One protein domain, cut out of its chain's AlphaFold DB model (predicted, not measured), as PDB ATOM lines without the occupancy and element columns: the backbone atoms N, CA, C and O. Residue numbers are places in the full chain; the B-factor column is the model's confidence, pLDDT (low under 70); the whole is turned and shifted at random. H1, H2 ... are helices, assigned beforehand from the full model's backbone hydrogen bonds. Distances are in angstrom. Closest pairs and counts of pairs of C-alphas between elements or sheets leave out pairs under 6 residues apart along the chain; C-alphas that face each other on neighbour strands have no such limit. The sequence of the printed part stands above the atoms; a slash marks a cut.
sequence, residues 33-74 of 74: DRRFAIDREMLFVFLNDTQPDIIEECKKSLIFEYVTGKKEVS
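AT A GLANCE: This is residues 33 to 74 of the 74 residues of an uncharacterized protein of Ruminococcus albus 8 (UniProt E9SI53). Two helices make an open V: the longer, H2, and the shorter, H1, meet near their ends at a tight turn. Residues 33 to 43, of which 40 to 43 belong to H1, stick out at the tip of one arm, and residues 69 to 74 fold back from the tip of the other. The printed part has 42 residues with two named helices, H1 then H2, and no named strand; its class is all helix. It is loose, with a radius of gyration of the C-alphas of 13.0 A and spans of 33 by 24 by 16 A.

HOW THE PARTS SIT: Start at H2, residues 52 to 68, and look back to H1, residues 40 to 50. They are close but not clearly touching; their closest C-alphas, of Ile 55 and Asn 48, are 6.5 A apart. Their lines stand at a steep tilt of 60 degrees, opposite ways. In H1 and H2 every O i to N i+4 pair is within hydrogen-bond range.

IN THESE COORDINATES: Find C-alpha 52 at (39.441, -108.355, -9.714); H2 runs 24.3 A to C-alpha 68 at (36.725, -126.415, -25.739). H1 begins at C-alpha 40, (54.484, -108.813, -15.283), and measures 15.3 A.

THE WHOLE: The C-alphas farthest apart, of Ala 37 and Thr 68, are 34.1 A apart. The printed part has no cut. Look for low confidence, pLDDT under 70, at residue 70 and residues 72 to 74.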
ATOM      1  N   ASP A  33      60.158-107.387 -17.927       84.06
ATOM      2  CA  ASP A  33      60.195-107.456 -19.390       84.06
ATOM      3  C   ASP A  33      60.720-106.134 -19.960       84.06
ATOM      4  O   ASP A  33      60.021-105.120 -20.016       84.06
ATOM      5  N   ARG A  34      61.967-106.157 -20.443       84.44
ATOM      6  CA  ARG A  34      62.629-104.993 -21.045       84.44
ATOM      7  C   ARG A  34      61.905-104.439 -22.278       84.44
ATOM      8  O   ARG A  34      62.038-103.249 -22.545       84.44
ATOM      9  N   ARG A  35      61.170-105.258 -23.043       88.00
ATOM     10  CA  ARG A  35      60.474-104.794 -24.263       88.00
ATOM     11  C   ARG A  35      59.297-103.893 -23.927       88.00
ATOM     12  O   ARG A  35      59.036-102.944 -24.654       88.00
ATOM     13  N   PHE A  36      58.617-104.202 -22.830       83.25
ATOM     14  CA  PHE A  36      57.453-103.457 -22.367       83.25
ATOM     15  C   PHE A  36      57.777-102.530 -21.190       83.25
ATOM     16  O   PHE A  36      56.908-101.781 -20.767       83.25
ATOM     17  N   ALA A  37      59.019-102.564 -20.687       86.69
ATOM     18  CA  ALA A  37      59.489-101.831 -19.510       86.69
ATOM     19  C   ALA A  37      58.589-102.031 -18.276       86.69
ATOM     20  O   ALA A  37      58.428-101.132 -17.451       86.69
ATOM     21  N   ILE A  38      57.990-103.216 -18.168       84.31
ATOM     22  CA  ILE A  38      57.000-103.555 -17.150       84.31
ATOM     23  C   ILE A  38      57.386-104.884 -16.530       84.31
ATOM     24  O   ILE A  38      57.820-105.820 -17.205       84.31
ATOM     25  N   ASP A  39      57.169-104.973 -15.228       87.12
ATOM     26  CA  ASP A  39      57.205-106.243 -14.542       87.12
ATOM     27  C   ASP A  39      55.813-106.882 -14.527       87.12
ATOM     28  O   ASP A  39      54.838-106.292 -14.053       87.12
ATOM     29  N   ARG A  40      55.742-108.101 -15.063       84.31
ATOM     30  CA  ARG A  40      54.484-108.813 -15.283       84.31
ATOM     31  C   ARG A  40      53.784-109.168 -13.979       84.31
ATOM     32  O   ARG A  40      52.566-109.038 -13.912       84.31
ATOM     33  N   GLU A  41      54.518-109.571 -12.946       86.31
ATOM     34  CA  GLU A  41      53.896-109.942 -11.673       86.31
ATOM     35  C   GLU A  41      53.270-108.727 -10.991       86.31
ATOM     36  O   GLU A  41      52.126-108.798 -10.550       86.31
ATOM     37  N   MET A  42      53.963-107.584 -10.981       87.81
ATOM     38  CA  MET A  42      53.404-106.356 -10.399       87.81
ATOM     39  C   MET A  42      52.226-105.818 -11.201       87.81
ATOM     40  O   MET A  42      51.289-105.297 -10.603       87.81
ATOM     41  N   LEU A  43      52.235-105.974 -12.529       88.69
ATOM     42  CA  LEU A  43      51.066-105.645 -13.339       88.69
ATOM     43  C   LEU A  43      49.867-106.511 -12.936       88.69
ATOM     44  O   LEU A  43      48.784-105.980 -12.728       88.69
ATOM     45  N   PHE A  44      50.043-107.826 -12.788       88.44
ATOM     46  CA  PHE A  44      48.940-108.698 -12.386       88.44
ATOM     47  C   PHE A  44      48.475-108.450 -10.953       88.44
ATOM     48  O   PHE A  44      47.275-108.501 -10.713       88.44
ATOM     49  N   VAL A  45      49.372-108.160 -10.009       89.62
ATOM     50  CA  VAL A  45      48.976-107.743  -8.653       89.62
ATOM     51  C   VAL A  45      48.128-106.475  -8.729       89.62
ATOM     52  O   VAL A  45      47.002-106.472  -8.250       89.62
ATOM     53  N   PHE A  46      48.601-105.451  -9.443       90.25
ATOM     54  CA  PHE A  46      47.857-104.209  -9.640       90.25
ATOM     55  C   PHE A  46      46.476-104.437 -10.269       90.25
ATOM     56  O   PHE A  46      45.485-103.869  -9.812       90.25
ATOM     57  N   LEU A  47      46.388-105.278 -11.302       91.94
ATOM     58  CA  LEU A  47      45.117-105.589 -11.954       91.94
ATOM     59  C   LEU A  47      44.180-106.387 -11.039       91.94
ATOM     60  O   LEU A  47      42.986-106.120 -11.040       91.94
ATOM     61  N   ASN A  48      44.692-107.319 -10.229       91.25
ATOM     62  CA  ASN A  48      43.868-108.020  -9.238       91.25
ATOM     63  C   ASN A  48      43.367-107.067  -8.140       91.25
ATOM     64  O   ASN A  48      42.230-107.201  -7.704       91.25
ATOM     65  N   ASP A  49      44.187-106.105  -7.713       93.38
ATOM     66  CA  ASP A  49      43.821-105.161  -6.651       93.38
ATOM     67  C   ASP A  49      42.811-104.105  -7.126       93.38
ATOM     68  O   ASP A  49      41.987-103.629  -6.346       93.38
ATOM     69  N   THR A  50      42.869-103.719  -8.403       93.88
ATOM     70  CA  THR A  50      42.025-102.652  -8.966       93.88
ATOM     71  C   THR A  50      40.806-103.165  -9.725       93.88
ATOM     72  O   THR A  50      39.774-102.495  -9.728       93.88
ATOM     73  N   GLN A  51      40.918-104.321 -10.387       93.06
ATOM     74  CA  GLN A  51      39.928-104.869 -11.321       93.06
ATOM     75  C   GLN A  51      39.803-106.405 -11.182       93.06
ATOM     76  O   GLN A  51      40.035-107.149 -12.144       93.06
ATOM     77  N   PRO A  52      39.471-106.916  -9.978       92.69
ATOM     78  CA  PRO A  52      39.441-108.355  -9.714       92.69
ATOM     79  C   PRO A  52      38.391-109.108 -10.547       92.69
ATOM     80  O   PRO A  52      38.642-110.227 -10.992       92.69
ATOM     81  N   ASP A  53      37.239-108.491 -10.792       92.25
ATOM     82  CA  ASP A  53      36.118-109.024 -11.570       92.25
ATOM     83  C   ASP A  53      36.494-109.289 -13.035       92.25
ATOM     84  O   ASP A  53      36.253-110.382 -13.553       92.25
ATOM     85  N   ILE A  54      37.177-108.333 -13.669       89.50
ATOM     86  CA  ILE A  54      37.661-108.456 -15.052       89.50
ATOM     87  C   ILE A  54      38.699-109.580 -15.154       89.50
ATOM     88  O   ILE A  54      38.689-110.369 -16.101       89.50
ATOM     89  N   ILE A  55      39.592-109.700 -14.167       89.44
ATOM     90  CA  ILE A  55      40.600-110.766 -14.147       89.44
ATOM     91  C   ILE A  55      39.960-112.146 -13.965       89.44
ATOM     92  O   ILE A  55      40.401-113.113 -14.595       89.44
ATOM     93  N   GLU A  56      38.927-112.271 -13.132       90.75
ATOM     94  CA  GLU A  56      38.170-113.518 -13.010       90.75
ATOM     95  C   GLU A  56      37.468-113.902 -14.313       90.75
ATOM     96  O   GLU A  56      37.495-115.072 -14.700       90.75
ATOM     97  N   GLU A  57      36.868-112.938 -15.006       89.56
ATOM     98  CA  GLU A  57      36.231-113.164 -16.301       89.56
ATOM     99  C   GLU A  57      37.248-113.587 -17.370       89.56
ATOM    100  O   GLU A  57      37.067-114.621 -18.018       89.56
ATOM    101  N   CYS A  58      38.385-112.889 -17.476       85.12
ATOM    102  CA  CYS A  58      39.479-113.282 -18.368       85.12
ATOM    103  C   CYS A  58      39.975-114.710 -18.090       85.12
ATOM    104  O   CYS A  58      40.232-115.469 -19.026       85.12
ATOM    105  N   LYS A  59      40.095-115.108 -16.816       86.25
ATOM    106  CA  LYS A  59      40.494-116.477 -16.445       86.25
ATOM    107  C   LYS A  59      39.458-117.508 -16.891       86.25
ATOM    108  O   LYS A  59      39.847-118.552 -17.412       86.25
ATOM    109  N   LYS A  60      38.162-117.228 -16.710       84.62
ATOM    110  CA  LYS A  60      37.075-118.117 -17.157       84.62
ATOM    111  C   LYS A  60      37.118-118.320 -18.668       84.62
ATOM    112  O   LYS A  60      37.075-119.465 -19.109       84.62
ATOM    113  N   SER A  61      37.297-117.244 -19.434       80.62
ATOM    114  CA  SER A  61      37.362-117.322 -20.896       80.62
ATOM    115  C   SER A  61      38.591-118.101 -21.392       80.62
ATOM    116  O   SER A  61      38.474-118.973 -22.250       80.62
ATOM    117  N   LEU A  62      39.766-117.900 -20.778       80.75
ATOM    118  CA  LEU A  62      40.977-118.675 -21.097       80.75
ATOM    119  C   LEU A  62      40.829-120.172 -20.781       80.75
ATOM    120  O   LEU A  62      41.272-121.021 -21.558       80.75
ATOM    121  N   ILE A  63      40.208-120.513 -19.647       78.88
ATOM    122  CA  ILE A  63      39.915-121.909 -19.287       78.88
ATOM    123  C   ILE A  63      38.928-122.511 -20.288       78.88
ATOM    124  O   ILE A  63      39.119-123.644 -20.730       78.88
ATOM    125  N   PHE A  64      37.900-121.758 -20.678       74.38
ATOM    126  CA  PHE A  64      36.944-122.198 -21.683       74.38
ATOM    127  C   PHE A  64      37.625-122.473 -23.030       74.38
ATOM    128  O   PHE A  64      37.387-123.528 -23.620       74.38
ATOM    129  N   GLU A  65      38.520-121.595 -23.492       82.25
ATOM    130  CA  GLU A  65      39.284-121.803 -24.728       82.25
ATOM    131  C   GLU A  65      40.144-123.072 -24.657       82.25
ATOM    132  O   GLU A  65      40.125-123.882 -25.585       82.25
ATOM    133  N   TYR A  66      40.837-123.305 -23.538       77.75
ATOM    134  CA  TYR A  66      41.660-124.503 -23.350       77.75
ATOM    135  C   TYR A  66      40.832-125.799 -23.331       77.75
ATOM    136  O   TYR A  66      41.238-126.805 -23.909       77.75
ATOM    137  N   VAL A  67      39.662-125.779 -22.684       76.88
ATOM    138  CA  VAL A  67      38.789-126.956 -22.534       76.88
ATOM    139  C   VAL A  67      38.018-127.266 -23.819       76.88
ATOM    140  O   VAL A  67      37.795-128.433 -24.139       76.88
ATOM    141  N   THR A  68      37.597-126.244 -24.564       75.38
ATOM    142  CA  THR A  68      36.725-126.415 -25.739       75.38
ATOM    143  C   THR A  68      37.469-126.348 -27.071       75.38
ATOM    144  O   THR A  68      36.901-126.712 -28.104       75.38
ATOM    145  N   GLY A  69      38.715-125.867 -27.074       76.25
ATOM    146  CA  GLY A  69      39.488-125.588 -28.285       76.25
ATOM    147  C   GLY A  69      38.892-124.475 -29.153       76.25
ATOM    148  O   GLY A  69      39.321-124.290 -30.292       76.25
ATOM    149  N   LYS A  70      37.879-123.756 -28.653       67.88
ATOM    150  CA  LYS A  70      37.216-122.656 -29.347       67.88
ATOM    151  C   LYS A  70      37.460-121.376 -28.572       67.88
ATOM    152  O   LYS A  70      37.167-121.298 -27.385       67.88
ATOM    153  N   LYS A  71      37.954-120.360 -29.271       71.44
ATOM    154  CA  LYS A  71      38.031-119.009 -28.729       71.44
ATOM    155  C   LYS A  71      36.606-118.509 -28.498       71.44
ATOM    156  O   LYS A  71      35.799-118.571 -29.428       71.44
ATOM    157  N   GLU A  72      36.287-118.054 -27.288       60.66
ATOM    158  CA  GLU A  72      35.046-117.310 -27.061       60.66
ATOM    159  C   GLU A  72      35.132-116.024 -27.873       60.66
ATOM    160  O   GLU A  72      35.907-115.117 -27.577       60.66
ATOM    161  N   VAL A  73      34.395-115.999 -28.978       59.12
ATOM    162  CA  VAL A  73      34.204-114.791 -29.766       59.12
ATOM    163  C   VAL A  73      32.998-114.101 -29.147       59.12
ATOM    164  O   VAL A  73      31.878-114.588 -29.301       59.12
ATOM    165  N   SER A  74      33.253-113.050 -28.365       50.81
ATOM    166  CA  SER A  74      32.225-112.091 -27.943       50.81
ATOM    167  C   SER A  74      31.674-111.330 -29.144       50.81
ATOM    168  O   SER A  74      32.483-110.979 -30.035       50.81
TER     169      SER A  74